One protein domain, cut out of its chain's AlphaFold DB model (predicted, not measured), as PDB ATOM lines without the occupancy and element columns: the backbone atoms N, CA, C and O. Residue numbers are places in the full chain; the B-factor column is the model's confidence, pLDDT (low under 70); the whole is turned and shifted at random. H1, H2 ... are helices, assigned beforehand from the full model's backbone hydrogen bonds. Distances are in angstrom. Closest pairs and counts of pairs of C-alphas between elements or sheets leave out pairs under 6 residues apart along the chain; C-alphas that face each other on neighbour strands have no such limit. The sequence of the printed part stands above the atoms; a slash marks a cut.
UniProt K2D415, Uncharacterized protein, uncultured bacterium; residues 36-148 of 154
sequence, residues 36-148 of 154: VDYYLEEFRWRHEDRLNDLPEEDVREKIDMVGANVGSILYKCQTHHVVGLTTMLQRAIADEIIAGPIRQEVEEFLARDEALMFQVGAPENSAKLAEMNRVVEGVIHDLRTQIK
ATOM      1  N   VAL A  36      78.423   6.437  94.886       92.81
ATOM      2  CA  VAL A  36      78.569   6.109  96.315       92.81
ATOM      3  C   VAL A  36      79.673   5.066  96.520       92.81
ATOM      4  O   VAL A  36      80.527   5.254  97.385       92.81
ATOM      5  N   ASP A  37      79.700   4.013  95.695       92.69
ATOM      6  CA  ASP A  37      80.741   2.980  95.737       92.69
ATOM      7  C   ASP A  37      82.112   3.563  95.370       92.69
ATOM      8  O   ASP A  37      83.088   3.326  96.083       92.69
ATOM      9  N   TYR A  38      82.179   4.399  94.326       93.44
ATOM     10  CA  TYR A  38      83.405   5.104  93.936       93.44
ATOM     11  C   TYR A  38      83.983   5.927  95.096       93.44
ATOM     12  O   TYR A  38      85.155   5.782  95.438       93.44
ATOM     13  N   TYR A  39      83.169   6.770  95.743       94.12
ATOM     14  CA  TYR A  39      83.643   7.593  96.856       94.12
ATOM     15  C   TYR A  39      84.030   6.743  98.068       94.12
ATOM     16  O   TYR A  39      85.041   7.031  98.707       94.12
ATOM     17  N   LEU A  40      83.287   5.672  98.365       93.31
ATOM     18  CA  LEU A  40      83.648   4.745  99.434       93.31
ATOM     19  C   LEU A  40      85.021   4.104  99.185       93.31
ATOM     20  O   LEU A  40      85.836   4.057 100.105       93.31
ATOM     21  N   GLU A  41      85.293   3.627  97.970       91.31
ATOM     22  CA  GLU A  41      86.605   3.082  97.604       91.31
ATOM     23  C   GLU A  41      87.712   4.133  97.739       91.31
ATOM     24  O   GLU A  41      88.748   3.858  98.339       91.31
ATOM     25  N   GLU A  42      87.485   5.350  97.242       90.12
ATOM     26  CA  GLU A  42      88.475   6.430  97.293       90.12
ATOM     27  C   GLU A  42      88.790   6.885  98.727       90.12
ATOM     28  O   GLU A  42      89.953   7.194  99.022       90.12
ATOM     29  N   PHE A  43      87.792   6.925  99.618       90.81
ATOM     30  CA  PHE A  43      87.992   7.242 101.035       90.81
ATOM     31  C   PHE A  43      88.656   6.094 101.790       90.81
ATOM     32  O   PHE A  43      89.563   6.349 102.576       90.81
ATOM     33  N   ARG A  44      88.274   4.839 101.519       88.38
ATOM     34  CA  ARG A  44      88.939   3.671 102.112       88.38
ATOM     35  C   ARG A  44      90.396   3.582 101.701       88.38
ATOM     36  O   ARG A  44      91.237   3.424 102.568       88.38
ATOM     37  N   TRP A  45      90.695   3.738 100.413       82.75
ATOM     38  CA  TRP A  45      92.073   3.716  99.933       82.75
ATOM     39  C   TRP A  45      92.903   4.820 100.599       82.75
ATOM     40  O   TRP A  45      93.992   4.552 101.084       82.75
ATOM     41  N   ARG A  46      92.370   6.042 100.721       77.88
ATOM     42  CA  ARG A  46      93.068   7.141 101.415       77.88
ATOM     43  C   ARG A  46      93.251   6.882 102.914       77.88
ATOM     44  O   ARG A  46      94.311   7.204 103.440       77.88
ATOM     45  N   HIS A  47      92.257   6.308 103.585       78.81
ATOM     46  CA  HIS A  47      92.333   5.950 105.006       78.81
ATOM     47  C   HIS A  47      93.336   4.816 105.263       78.81
ATOM     48  O   HIS A  47      94.211   4.951 106.112       78.81
ATOM     49  N   GLU A  48      93.269   3.745 104.471       72.12
ATOM     50  CA  GLU A  48      94.095   2.544 104.622       72.12
ATOM     51  C   GLU A  48      95.557   2.772 104.175       72.12
ATOM     52  O   GLU A  48      96.461   2.244 104.813       72.12
ATOM     53  N   ASP A  49      95.812   3.573 103.128       62.16
ATOM     54  CA  ASP A  49      97.154   3.740 102.537       62.16
ATOM     55  C   ASP A  49      98.045   4.738 103.302       62.16
ATOM     56  O   ASP A  49      99.259   4.692 103.134       62.16
ATOM     57  N   ARG A  50      97.494   5.704 104.068       57.47
ATOM     58  CA  ARG A  50      98.291   6.888 104.495       57.47
ATOM     59  C   ARG A  50      97.981   7.526 105.843       57.47
ATOM     60  O   ARG A  50      98.688   8.462 106.221       57.47
ATOM     61  N   LEU A  51      96.973   7.055 106.571       52.72
ATOM     62  CA  LEU A  51      96.593   7.663 107.851       52.72
ATOM     63  C   LEU A  51      97.091   6.902 109.086       52.72
ATOM     64  O   LEU A  51      97.167   7.494 110.162       52.72
ATOM     65  N   ASN A  52      97.504   5.645 108.907       43.12
ATOM     66  CA  ASN A  52      98.070   4.787 109.956       43.12
ATOM     67  C   ASN A  52      99.604   4.667 109.900       43.12
ATOM     68  O   ASN A  52     100.206   4.135 110.824       43.12
ATOM     69  N   ASP A  53     100.250   5.182 108.851       44.88
ATOM     70  CA  ASP A  53     101.696   5.023 108.620       44.88
ATOM     71  C   ASP A  53     102.572   6.027 109.387       44.88
ATOM     72  O   ASP A  53     103.751   6.221 109.074       44.88
ATOM     73  N   LEU A  54     102.028   6.667 110.421       47.75
ATOM     74  CA  LEU A  54     102.857   7.375 111.387       47.75
ATOM     75  C   LEU A  54     103.188   6.431 112.536       47.75
ATOM     76  O   LEU A  54     102.268   6.007 113.232       47.75
ATOM     77  N   PRO A  55     104.478   6.116 112.766       44.12
ATOM     78  CA  PRO A  55     104.888   5.389 113.955       44.12
ATOM     79  C   PRO A  55     104.271   6.042 115.196       44.12
ATOM     80  O   PRO A  55     104.422   7.249 115.389       44.12
ATOM     81  N   GLU A  56     103.602   5.240 116.031       47.09
ATOM     82  CA  GLU A  56     103.004   5.669 117.308       47.09
ATOM     83  C   GLU A  56     104.035   6.318 118.256       47.09
ATOM     84  O   GLU A  56     103.674   7.061 119.166       47.09
ATOM     85  N   GLU A  57     105.328   6.094 118.010       42.94
ATOM     86  CA  GLU A  57     106.441   6.697 118.736       42.94
ATOM     87  C   GLU A  57     106.986   7.945 118.034       42.94
ATOM     88  O   GLU A  57     107.735   7.856 117.054       42.94
ATOM     89  N   ASP A  58     106.612   9.092 118.597       45.16
ATOM     90  CA  ASP A  58     107.292  10.390 118.570       45.16
ATOM     91  C   ASP A  58     108.242  10.632 117.380       45.16
ATOM     92  O   ASP A  58     109.464  10.749 117.485       45.16
ATOM     93  N   VAL A  59     107.661  10.753 116.185       44.56
ATOM     94  CA  VAL A  59     108.402  11.119 114.967       44.56
ATOM     95  C   VAL A  59     109.058  12.504 115.109       44.56
ATOM     96  O   VAL A  59     110.026  12.792 114.410       44.56
ATOM     97  N   ARG A  60     108.610  13.344 116.058       43.53
ATOM     98  CA  ARG A  60     109.280  14.610 116.408       43.53
ATOM     99  C   ARG A  60     110.699  14.375 116.920       43.53
ATOM    100  O   ARG A  60     111.590  15.112 116.519       43.53
ATOM    101  N   GLU A  61     110.924  13.319 117.704       42.47
ATOM    102  CA  GLU A  61     112.262  12.951 118.184       42.47
ATOM    103  C   GLU A  61     113.117  12.295 117.083       42.47
ATOM    104  O   GLU A  61     114.341  12.422 117.078       42.47
ATOM    105  N   LYS A  62     112.496  11.629 116.098       41.97
ATOM    106  CA  LYS A  62     113.217  10.938 115.009       41.97
ATOM    107  C   LYS A  62     113.538  11.827 113.797       41.97
ATOM    108  O   LYS A  62     114.468  11.500 113.057       41.97
ATOM    109  N   ILE A  63     112.838  12.950 113.595       44.62
ATOM    110  CA  ILE A  63     113.136  13.925 112.522       44.62
ATOM    111  C   ILE A  63     114.506  14.591 112.729       44.62
ATOM    112  O   ILE A  63     115.195  14.861 111.742       44.62
ATOM    113  N   ASP A  64     114.950  14.758 113.977       41.47
ATOM    114  CA  ASP A  64     116.296  15.260 114.285       41.47
ATOM    115  C   ASP A  64     117.401  14.217 114.023       41.47
ATOM    116  O   ASP A  64     118.543  14.580 113.738       41.47
ATOM    117  N   MET A  65     117.082  12.916 114.057       42.81
ATOM    118  CA  MET A  65     118.063  11.832 113.884       42.81
ATOM    119  C   MET A  65     118.190  11.310 112.448       42.81
ATOM    120  O   MET A  65     119.263  10.849 112.051       42.81
ATOM    121  N   VAL A  66     117.122  11.360 111.649       44.97
ATOM    122  CA  VAL A  66     117.111  10.850 110.269       44.97
ATOM    123  C   VAL A  66     117.091  12.045 109.325       44.97
ATOM    124  O   VAL A  66     116.029  12.502 108.918       44.97
ATOM    125  N   GLY A  67     118.297  12.562 109.049       49.06
ATOM    126  CA  GLY A  67     118.618  13.798 108.328       49.06
ATOM    127  C   GLY A  67     117.486  14.454 107.530       49.06
ATOM    128  O   GLY A  67     116.865  13.805 106.692       49.06
ATOM    129  N   ALA A  68     117.309  15.763 107.746       53.38
ATOM    130  CA  ALA A  68     116.302  16.699 107.213       53.38
ATOM    131  C   ALA A  68     115.558  16.328 105.905       53.38
ATOM    132  O   ALA A  68     114.368  16.612 105.766       53.38
ATOM    133  N   ASN A  69     116.220  15.672 104.949       52.38
ATOM    134  CA  ASN A  69     115.621  15.161 103.720       52.38
ATOM    135  C   ASN A  69     114.501  14.130 103.950       52.38
ATOM    136  O   ASN A  69     113.453  14.262 103.322       52.38
ATOM    137  N   VAL A  70     114.656  13.146 104.844       53.81
ATOM    138  CA  VAL A  70     113.620  12.108 105.059       53.81
ATOM    139  C   VAL A  70     112.393  12.694 105.762       53.81
ATOM    140  O   VAL A  70     111.268  12.480 105.305       53.81
ATOM    141  N   GLY A  71     112.604  13.519 106.793       53.81
ATOM    142  CA  GLY A  71     111.529  14.264 107.456       53.81
ATOM    143  C   GLY A  71     110.755  15.167 106.487       53.81
ATOM    144  O   GLY A  71     109.526  15.181 106.498       53.81
ATOM    145  N   SER A  72     111.455  15.848 105.570       53.75
ATOM    146  CA  SER A  72     110.814  16.692 104.551       53.75
ATOM    147  C   SER A  72     109.976  15.906 103.529       53.75
ATOM    148  O   SER A  72     108.952  16.408 103.063       53.75
ATOM    149  N   ILE A  73     110.379  14.677 103.179       56.44
ATOM    150  CA  ILE A  73     109.662  13.816 102.227       56.44
ATOM    151  C   ILE A  73     108.382  13.271 102.862       56.44
ATOM    152  O   ILE A  73     107.314  13.400 102.265       56.44
ATOM    153  N   LEU A  74     108.471  12.720 104.078       60.12
ATOM    154  CA  LEU A  74     107.307  12.225 104.822       60.12
ATOM    155  C   LEU A  74     106.271  13.335 105.025       60.12
ATOM    156  O   LEU A  74     105.084  13.138 104.773       60.12
ATOM    157  N   TYR A  75     106.736  14.534 105.363       61.09
ATOM    158  CA  TYR A  75     105.890  15.707 105.514       61.09
ATOM    159  C   TYR A  75     105.198  16.132 104.207       61.09
ATOM    160  O   TYR A  75     103.986  16.340 104.182       61.09
ATOM    161  N   LYS A  76     105.929  16.207 103.084       58.00
ATOM    162  CA  LYS A  76     105.322  16.491 101.769       58.00
ATOM    163  C   LYS A  76     104.262  15.450 101.405       58.00
ATOM    164  O   LYS A  76     103.216  15.808 100.871       58.00
ATOM    165  N   CYS A  77     104.504  14.179 101.722       62.59
ATOM    166  CA  CYS A  77     103.525  13.112 101.527       62.59
ATOM    167  C   CYS A  77     102.267  13.308 102.389       62.59
ATOM    168  O   CYS A  77     101.168  13.099 101.877       62.59
ATOM    169  N   GLN A  78     102.404  13.761 103.640       67.56
ATOM    170  CA  GLN A  78     101.274  14.096 104.518       67.56
ATOM    171  C   GLN A  78     100.476  15.290 103.997       67.56
ATOM    172  O   GLN A  78      99.256  15.210 103.895       67.56
ATOM    173  N   THR A  79     101.147  16.376 103.600       67.75
ATOM    174  CA  THR A  79     100.470  17.546 103.025       67.75
ATOM    175  C   THR A  79      99.711  17.174 101.752       67.75
ATOM    176  O   THR A  79      98.542  17.521 101.615       67.75
ATOM    177  N   HIS A  80     100.323  16.412 100.837       69.06
ATOM    178  CA  HIS A  80      99.630  15.933  99.636       69.06
ATOM    179  C   HIS A  80      98.442  15.030  99.966       69.06
ATOM    180  O   HIS A  80      97.413  15.103  99.297       69.06
ATOM    181  N   HIS A  81      98.572  14.187 100.990       73.44
ATOM    182  CA  HIS A  81      97.490  13.324 101.435       73.44
ATOM    183  C   HIS A  81      96.299  14.139 101.960       73.44
ATOM    184  O   HIS A  81      95.181  13.951 101.482       73.44
ATOM    185  N   VAL A  82      96.549  15.091 102.863       75.25
ATOM    186  CA  VAL A  82      95.529  15.988 103.432       75.25
ATOM    187  C   VAL A  82      94.829  16.770 102.325       75.25
ATOM    188  O   VAL A  82      93.606  16.740 102.234       75.25
ATOM    189  N   VAL A  83      95.592  17.404 101.431       77.56
ATOM    190  CA  VAL A  83      95.053  18.169 100.292       77.56
ATOM    191  C   VAL A  83      94.217  17.279  99.365       77.56
ATOM    192  O   VAL A  83      93.137  17.666  98.914       77.56
ATOM    193  N   GLY A  84      94.698  16.068  99.075       79.56
ATOM    194  CA  GLY A  84      93.982  15.106  98.241       79.56
ATOM    195  C   GLY A  84      92.675  14.631  98.876       79.56
ATOM    196  O   GLY A  84      91.676  14.462  98.174       79.56
ATOM    197  N   LEU A  85      92.661  14.432 100.192       84.38
ATOM    198  CA  LEU A  85      91.478  14.022 100.938       84.38
ATOM    199  C   LEU A  85      90.452  15.152 101.049       84.38
ATOM    200  O   LEU A  85      89.267  14.920 100.820       84.38
ATOM    201  N   THR A  86      90.885  16.376 101.339       85.69
ATOM    202  CA  THR A  86      89.980  17.525 101.485       85.69
ATOM    203  C   THR A  86      89.339  17.895 100.156       85.69
ATOM    204  O   THR A  86      88.129  18.108 100.098       85.69
ATOM    205  N   THR A  87      90.101  17.813  99.064       85.94
ATOM    206  CA  THR A  87      89.560  17.907  97.702       85.94
ATOM    207  C   THR A  87      88.502  16.826  97.452       85.94
ATOM    208  O   THR A  87      87.465  17.096  96.845       85.94
ATOM    209  N   MET A  88      88.725  15.593  97.924       89.50
ATOM    210  CA  MET A  88      87.760  14.502  97.759       89.50
ATOM    211  C   MET A  88      86.481  14.725  98.578       89.50
ATOM    212  O   MET A  88      85.388  14.539  98.045       89.50
ATOM    213  N   LEU A  89      86.595  15.186  99.828       92.12
ATOM    214  CA  LEU A  89      85.457  15.547 100.685       92.12
ATOM    215  C   LEU A  89      84.608  16.654 100.045       92.12
ATOM    216  O   LEU A  89      83.393  16.507  99.918       92.12
ATOM    217  N   GLN A  90      85.248  17.718  99.553       91.62
ATOM    218  CA  GLN A  90      84.570  18.805  98.839       91.62
ATOM    219  C   GLN A  90      83.839  18.302  97.589       91.62
ATOM    220  O   GLN A  90      82.697  18.686  97.333       91.62
ATOM    221  N   ARG A  91      84.472  17.418  96.806       91.25
ATOM    222  CA  ARG A  91      83.842  16.830  95.616       91.25
ATOM    223  C   ARG A  91      82.640  15.958  95.975       91.25
ATOM    224  O   ARG A  91      81.619  16.073  95.305       91.25
ATOM    225  N   ALA A  92      82.742  15.146  97.024       93.44
ATOM    226  CA  ALA A  92      81.659  14.281  97.477       93.44
ATOM    227  C   ALA A  92      80.459  15.076  98.024       93.44
ATOM    228  O   ALA A  92      79.319  14.676  97.796       93.44
ATOM    229  N   ILE A  93      80.692  16.220  98.682       94.00
ATOM    230  CA  ILE A  93      79.627  17.166  99.064       94.00
ATOM    231  C   ILE A  93      78.978  17.778  97.820       94.00
ATOM    232  O   ILE A  93      77.754  17.824  97.724       94.00
ATOM    233  N   ALA A  94      79.782  18.229  96.854       91.69
ATOM    234  CA  ALA A  94      79.275  18.849  95.629       91.69
ATOM    235  C   ALA A  94      78.451  17.882  94.760       91.69
ATOM    236  O   ALA A  94      77.538  18.316  94.065       91.69
ATOM    237  N   ASP A  95      78.750  16.583  94.815       91.75
ATOM    238  CA  ASP A  95      77.972  15.528  94.150       91.75
ATOM    239  C   ASP A  95      76.806  15.010  95.033       91.75
ATOM    240  O   ASP A  95      76.111  14.049  94.683       91.75
ATOM    241  N   GLU A  96      76.594  15.643  96.192       91.56
ATOM    242  CA  GLU A  96      75.599  15.322  97.226       91.56
ATOM    243  C   GLU A  96      75.644  13.861  97.700       91.56
ATOM    244  O   GLU A  96      74.623  13.274  98.058       91.56
ATOM    245  N   ILE A  97      76.830  13.255  97.671       94.56
ATOM    246  CA  ILE A  97      77.078  11.902  98.178       94.56
ATOM    247  C   ILE A  97      77.279  11.946  99.696       94.56
ATOM    248  O   ILE A  97      76.735  11.119 100.427       94.56
ATOM    249  N   ILE A  98      78.008  12.960 100.174       93.31
ATOM    250  CA  ILE A  98      78.033  13.337 101.590       93.31
ATOM    251  C   ILE A  98      76.858  14.287 101.833       93.31
ATOM    252  O   ILE A  98      76.851  15.430 101.370       93.31
ATOM    253  N   ALA A  99      75.858  13.803 102.563       88.50
ATOM    254  CA  ALA A  99      74.619  14.516 102.846       88.50
ATOM    255  C   ALA A  99      74.143  14.248 104.282       88.50
ATOM    256  O   ALA A  99      74.681  13.399 104.988       88.50
ATOM    257  N   GLY A 100      73.117  14.975 104.731       87.56
ATOM    258  CA  GLY A 100      72.548  14.778 106.068       87.56
ATOM    259  C   GLY A 100      73.510  15.176 107.203       87.56
ATOM    260  O   GLY A 100      74.311  16.090 107.019       87.56
ATOM    261  N   PRO A 101      73.436  14.532 108.384       87.62
ATOM    262  CA  PRO A 101      74.194  14.954 109.568       87.62
ATOM    263  C   PRO A 101      75.719  14.939 109.397       87.62
ATOM    264  O   PRO A 101      76.388  15.860 109.855       87.62
ATOM    265  N   ILE A 102      76.269  13.940 108.693       92.50
ATOM    266  CA  ILE A 102      77.721  13.832 108.471       92.50
ATOM    267  C   ILE A 102      78.260  14.995 107.626       92.50
ATOM    268  O   ILE A 102      79.416  15.383 107.758       92.50
ATOM    269  N   ARG A 103      77.415  15.604 106.783       94.44
ATOM    270  CA  ARG A 103      77.806  16.754 105.963       94.44
ATOM    271  C   ARG A 103      78.225  17.945 106.815       94.44
ATOM    272  O   ARG A 103      79.238  18.553 106.498       94.44
ATOM    273  N   GLN A 104      77.481  18.247 107.878       93.62
ATOM    274  CA  GLN A 104      77.807  19.371 108.755       93.62
ATOM    275  C   GLN A 104      79.185  19.176 109.398       93.62
ATOM    276  O   GLN A 104      80.005  20.085 109.384       93.62
ATOM    277  N   GLU A 105      79.466  17.970 109.890       91.50
ATOM    278  CA  GLU A 105      80.761  17.636 110.485       91.50
ATOM    279  C   GLU A 105      81.921  17.786 109.486       91.50
ATOM    280  O   GLU A 105      82.975  18.329 109.820       91.50
ATOM    281  N   VAL A 106      81.722  17.354 108.238       92.31
ATOM    282  CA  VAL A 106      82.722  17.510 107.173       92.31
ATOM    283  C   VAL A 106      82.906  18.983 106.791       92.31
ATOM    284  O   VAL A 106      84.038  19.426 106.614       92.31
ATOM    285  N   GLU A 107      81.828  19.757 106.666       92.56
ATOM    286  CA  GLU A 107      81.888  21.190 106.346       92.56
ATOM    287  C   GLU A 107      82.583  21.989 107.462       92.56
ATOM    288  O   GLU A 107      83.433  22.830 107.168       92.56
ATOM    289  N   GLU A 108      82.301  21.684 108.732       90.75
ATOM    290  CA  GLU A 108      82.978  22.286 109.888       90.75
ATOM    291  C   GLU A 108      84.474  21.962 109.918       90.75
ATOM    292  O   GLU A 108      85.281  22.830 110.253       90.75
ATOM    293  N   PHE A 109      84.860  20.738 109.549       88.31
ATOM    294  CA  PHE A 109      86.265  20.362 109.396       88.31
ATOM    295  C   PHE A 109      86.939  21.139 108.254       88.31
ATOM    296  O   PHE A 109      88.010  21.713 108.446       88.31
ATOM    297  N   LEU A 110      86.299  21.215 107.081       87.69
ATOM    298  CA  LEU A 110      86.833  21.900 105.897       87.69
ATOM    299  C   LEU A 110      86.920  23.426 106.051       87.69
ATOM    300  O   LEU A 110      87.744  24.050 105.386       87.69
ATOM    301  N   ALA A 111      86.083  24.032 106.896       87.06
ATOM    302  CA  ALA A 111      86.072  25.476 107.140       87.06
ATOM    303  C   ALA A 111      87.236  25.962 108.025       87.06
ATOM    304  O   ALA A 111      87.484  27.166 108.114       87.06
ATOM    305  N   ARG A 112      87.951  25.051 108.696       81.31
ATOM    306  CA  ARG A 112      89.103  25.396 109.535       81.31
ATOM    307  C   ARG A 112      90.344  25.513 108.658       81.31
ATOM    308  O   ARG A 112      90.951  24.510 108.299       81.31
ATOM    309  N   ASP A 113      90.747  26.744 108.365       61.84
ATOM    310  CA  ASP A 113      91.930  27.060 107.545       61.84
ATOM    311  C   ASP A 113      93.203  26.344 108.060       61.84
ATOM    312  O   ASP A 113      94.030  25.837 107.303       61.84
ATOM    313  N   GLU A 114      93.313  26.192 109.383       64.62
ATOM    314  CA  GLU A 114      94.429  25.518 110.053       64.62
ATOM    315  C   GLU A 114      94.437  23.987 109.905       64.62
ATOM    316  O   GLU A 114      95.487  23.367 110.100       64.62
ATOM    317  N   ALA A 115      93.308  23.357 109.558       56.47
ATOM    318  CA  ALA A 115      93.220  21.904 109.377       56.47
ATOM    319  C   ALA A 115      93.965  21.430 108.116       56.47
ATOM    320  O   ALA A 115      94.378  20.275 108.028       56.47
ATOM    321  N   LEU A 116      94.178  22.339 107.158       62.28
ATOM    322  CA  LEU A 116      94.889  22.085 105.902       62.28
ATOM    323  C   LEU A 116      96.384  22.419 105.986       62.28
ATOM    324  O   LEU A 116      97.168  21.995 105.134       62.28
ATOM    325  N   MET A 117      96.783  23.178 107.010       67.19
ATOM    326  CA  MET A 117      98.155  23.627 107.203       67.19
ATOM    327  C   MET A 117      98.877  22.743 108.210       67.19
ATOM    328  O   MET A 117      98.648  22.799 109.421       67.19
ATOM    329  N   PHE A 118      99.789  21.942 107.682       67.06
ATOM    330  CA  PHE A 118     100.781  21.236 108.472       67.06
ATOM    331  C   PHE A 118     102.025  22.125 108.593       67.06
ATOM    332  O   PHE A 118     102.229  23.029 107.781       67.06
ATOM    333  N   GLN A 119     102.833  21.905 109.626       66.31
ATOM    334  CA  GLN A 119     104.188  22.451 109.744       66.31
ATOM    335  C   GLN A 119     105.112  21.363 110.296       66.31
ATOM    336  O   GLN A 119     104.699  20.568 111.139       66.31
ATOM    337  N   VAL A 120     106.352  21.273 109.810       62.97
ATOM    338  CA  VAL A 120     107.293  20.228 110.255       62.97
ATOM    339  C   VAL A 120     107.551  20.371 111.756       62.97
ATOM    340  O   VAL A 120     107.871  21.456 112.226       62.97
ATOM    341  N   GLY A 121     107.409  19.272 112.503       58.22
ATOM    342  CA  GLY A 121     107.642  19.240 113.953       58.22
ATOM    343  C   GLY A 121     106.526  19.854 114.807       58.22
ATOM    344  O   GLY A 121     106.624  19.814 116.032       58.22
ATOM    345  N   ALA A 122     105.459  20.376 114.196       68.19
ATOM    346  CA  ALA A 122     104.391  21.046 114.925       68.19
ATOM    347  C   ALA A 122     103.582  20.057 115.790       68.19
ATOM    348  O   ALA A 122     103.089  19.039 115.276       68.19
ATOM    349  N   PRO A 123     103.461  20.305 117.107       67.94
ATOM    350  CA  PRO A 123     102.875  19.352 118.034       67.94
ATOM    351  C   PRO A 123     101.381  19.080 117.815       67.94
ATOM    352  O   PRO A 123     100.871  18.019 118.177       67.94
ATOM    353  N   GLU A 124     100.681  20.010 117.186       72.50
ATOM    354  CA  GLU A 124      99.268  19.923 116.846       72.50
ATOM    355  C   GLU A 124      98.977  18.987 115.662       72.50
ATOM    356  O   GLU A 124      97.838  18.544 115.509       72.50
ATOM    357  N   ASN A 125      99.978  18.620 114.849       73.62
ATOM    358  CA  ASN A 125      99.776  17.769 113.667       73.62
ATOM    359  C   ASN A 125      99.146  16.414 114.015       73.62
ATOM    360  O   ASN A 125      98.302  15.919 113.273       73.62
ATOM    361  N   SER A 126      99.532  15.820 115.148       72.50
ATOM    362  CA  SER A 126      98.986  14.534 115.599       72.50
ATOM    363  C   SER A 126      97.483  14.631 115.879       72.50
ATOM    364  O   SER A 126      96.719  13.767 115.456       72.50
ATOM    365  N   ALA A 127      97.043  15.711 116.534       76.50
ATOM    366  CA  ALA A 127      95.629  15.951 116.806       76.50
ATOM    367  C   ALA A 127      94.845  16.230 115.511       76.50
ATOM    368  O   ALA A 127      93.759  15.685 115.330       76.50
ATOM    369  N   LYS A 128      95.426  17.004 114.582       76.50
ATOM    370  CA  LYS A 128      94.833  17.278 113.262       76.50
ATOM    371  C   LYS A 128      94.609  15.998 112.454       76.50
ATOM    372  O   LYS A 128      93.546  15.819 111.866       76.50
ATOM    373  N   LEU A 129      95.583  15.084 112.449       77.06
ATOM    374  CA  LEU A 129      95.455  13.800 111.754       77.06
ATOM    375  C   LEU A 129      94.426  12.884 112.414       77.06
ATOM    376  O   LEU A 129      93.622  12.281 111.710       77.06
ATOM    377  N   ALA A 130      94.398  12.819 113.746       78.31
ATOM    378  CA  ALA A 130      93.386  12.048 114.465       78.31
ATOM    379  C   ALA A 130      91.965  12.565 114.181       78.31
ATOM    380  O   ALA A 130      91.046  11.777 113.957       78.31
ATOM    381  N   GLU A 131      91.780  13.885 114.138       82.31
ATOM    382  CA  GLU A 131      90.500  14.486 113.763       82.31
ATOM    383  C   GLU A 131      90.122  14.162 112.314       82.31
ATOM    384  O   GLU A 131      88.991  13.751 112.054       82.31
ATOM    385  N   MET A 132      91.070  14.277 111.381       82.00
ATOM    386  CA  MET A 132      90.858  13.924 109.979       82.00
ATOM    387  C   MET A 132      90.455  12.451 109.819       82.00
ATOM    388  O   MET A 132      89.500  12.156 109.100       82.00
ATOM    389  N   ASN A 133      91.108  11.537 110.543       82.00
ATOM    390  CA  ASN A 133      90.756  10.113 110.566       82.00
ATOM    391  C   ASN A 133      89.326   9.900 111.031       82.00
ATOM    392  O   ASN A 133      88.560   9.213 110.361       82.00
ATOM    393  N   ARG A 134      88.947  10.549 112.131       87.62
ATOM    394  CA  ARG A 134      87.600  10.465 112.694       87.62
ATOM    395  C   ARG A 134      86.535  10.926 111.694       87.62
ATOM    396  O   ARG A 134      85.519  10.253 111.533       87.62
ATOM    397  N   VAL A 135      86.776  12.038 110.995       90.31
ATOM    398  CA  VAL A 135      85.863  12.556 109.959       90.31
ATOM    399  C   VAL A 135      85.742  11.567 108.798       90.31
ATOM    400  O   VAL A 135      84.633  11.242 108.371       90.31
ATOM    401  N   VAL A 136      86.865  11.037 108.304       90.50
ATOM    402  CA  VAL A 136      86.868  10.065 107.199       90.50
ATOM    403  C   VAL A 136      86.188   8.758 107.588       90.50
ATOM    404  O   VAL A 136      85.427   8.211 106.794       90.50
ATOM    405  N   GLU A 137      86.404   8.265 108.804       91.31
ATOM    406  CA  GLU A 137      85.725   7.079 109.327       91.31
ATOM    407  C   GLU A 137      84.213   7.281 109.407       91.31
ATOM    408  O   GLU A 137      83.458   6.390 109.002       91.31
ATOM    409  N   GLY A 138      83.770   8.460 109.852       93.19
ATOM    410  CA  GLY A 138      82.361   8.853 109.841       93.19
ATOM    411  C   GLY A 138      81.765   8.821 108.433       93.19
ATOM    412  O   GLY A 138      80.719   8.206 108.217       93.19
ATOM    413  N   VAL A 139      82.470   9.389 107.451       94.88
ATOM    414  CA  VAL A 139      82.068   9.349 106.034       94.88
ATOM    415  C   VAL A 139      82.019   7.911 105.510       94.88
ATOM    416  O   VAL A 139      81.013   7.504 104.933       94.88
ATOM    417  N   ILE A 140      83.054   7.100 105.741       94.38
ATOM    418  CA  ILE A 140      83.091   5.690 105.320       94.38
ATOM    419  C   ILE A 140      81.914   4.912 105.923       94.38
ATOM    420  O   ILE A 140      81.286   4.100 105.236       94.38
ATOM    421  N   HIS A 141      81.609   5.136 107.202       94.44
ATOM    422  CA  HIS A 141      80.489   4.496 107.882       94.44
ATOM    423  C   HIS A 141      79.139   4.895 107.270       94.44
ATOM    424  O   HIS A 141      78.293   4.024 107.029       94.44
ATOM    425  N   ASP A 142      78.950   6.183 106.981       94.69
ATOM    426  CA  ASP A 142      77.732   6.693 106.354       94.69
ATOM    427  C   ASP A 142      77.534   6.100 104.951       94.69
ATOM    428  O   ASP A 142      76.507   5.468 104.693       94.69
ATOM    429  N   LEU A 143      78.552   6.156 104.085       93.50
ATOM    430  CA  LEU A 143      78.478   5.607 102.723       93.50
ATOM    431  C   LEU A 143      78.190   4.098 102.718       93.50
ATOM    432  O   LEU A 143      77.339   3.623 101.961       93.50
ATOM    433  N   ARG A 144      78.819   3.327 103.618       92.69
ATOM    434  CA  ARG A 144      78.502   1.895 103.802       92.69
ATOM    435  C   ARG A 144      77.042   1.675 104.191       92.69
ATOM    436  O   ARG A 144      76.436   0.683 103.781       92.69
ATOM    437  N   THR A 145      76.480   2.563 105.002       90.69
ATOM    438  CA  THR A 145      75.079   2.489 105.425       90.69
ATOM    439  C   THR A 145      74.131   2.832 104.277       90.69
ATOM    440  O   THR A 145      73.111   2.157 104.128       90.69
ATOM    441  N   GLN A 146      74.474   3.811 103.434       88.19
ATOM    442  CA  GLN A 146      73.709   4.140 102.227       88.19
ATOM    443  C   GLN A 146      73.620   2.937 101.271       88.19
ATOM    444  O   GLN A 146      72.518   2.561 100.872       88.19
ATOM    445  N   ILE A 147      74.745   2.260 101.006       85.31
ATOM    446  CA  ILE A 147      74.796   1.058 100.148       85.31
ATOM    447  C   ILE A 147      73.937  -0.081 100.716       85.31
ATOM    448  O   ILE A 147      73.230  -0.762  99.980       85.31
ATOM    449  N   LYS A 148      73.947  -0.290 102.040       80.50
ATOM    450  CA  LYS A 148      73.109  -1.324 102.677       80.50
ATOM    451  C   LYS A 148      71.612  -1.023 102.593       80.50
ATOM    452  O   LYS A 148      70.818  -1.957 102.532       80.50
TER     453      LYS A 148
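AT A GLANCE: This is residues 36 to 148 of the 154 residues of an uncharacterized protein of uncultured bacterium (UniProt K2D415). Four helices form an elongated up-and-down bundle, each running against the one before it in the chain: H3 and H5 lie between H1 on one side and H4 on the other. The long H3 runs past the others to a narrow end, where the small helix H2 lies and residues 65 to 70 stick out, while a long link without a named element, residues 111 to 124, leads from H4 to H5. The printed part has 113 residues with five named helices, in the order H1, H2, H3, H4, H5, and no named strand; the class is all helix. It is compact, with a radius of gyration of the C-alphas of 15.1 A, and spans 48 by 25 by 19 A.

HOW THE PARTS SIT: H3, residues 69 to 94, is the longest helix. It touches H1, residues 36 to 50, at a shallow tilt of 16 degrees, opposite ways; their closest C-alphas, of Tyr 39 and Ala 92, are 7.0 A apart. With residues 86 to 93 alone, H3 only just touches H4, residues 101 to 110, with 3 pairs of C-alphas within 8 A, the closest being Thr 86 and Leu 110 at 7.0 A. This helical hairpin has a steep tilt of 42 degrees, opposite ways. H5, residues 125 to 148, is near H3, with 13 pairs of C-alphas within 10 A. H5 touches H1 at a shallow tilt of 30 degrees, opposite ways, with the C-alphas of Leu 40 and Ile 140 closest at 6.0 A. H4 and H5 form another helical hairpin and touch at a shallow tilt of 29 degrees, opposite ways; H5 does this with residues 132 to 142 alone, and the closest C-alphas, of Val 106 and Val 135, are 6.5 A apart. H1 and H4 are apart. H2, residues 59 to 63, is close but not clearly touching H3, with the C-alphas of Ile 63 and Gly 71 closest at 5.3 A. Every O i to N i+4 pair is within hydrogen-bond range in H2, H3 and H5; the counts are 10 of 11 in H1 and 5 of 6 in H4.

IN THESE COORDINATES: H3 measures 37.4 A from C-alpha 69 at (115.621, 15.161, 103.720) to C-alpha 94. H5 measures 34.6 A and ends with C-alpha 148 at (73.109, -1.324, 102.677). H1 measures 21.4 A from C-alpha 36 at (78.569, 6.109, 96.315), H4 14.9 A and H2 6.0 A.

THE WHOLE: The C-alphas farthest apart, of Gly 67 and Lys 148, are 48.3 A apart. The printed part has no cut. The link from H4 to H5 is long, and that from H2 to H3 is tight. The mean pLDDT of the printed part is 74.9; residues 49 to 80 and 113 to 123 are under 70.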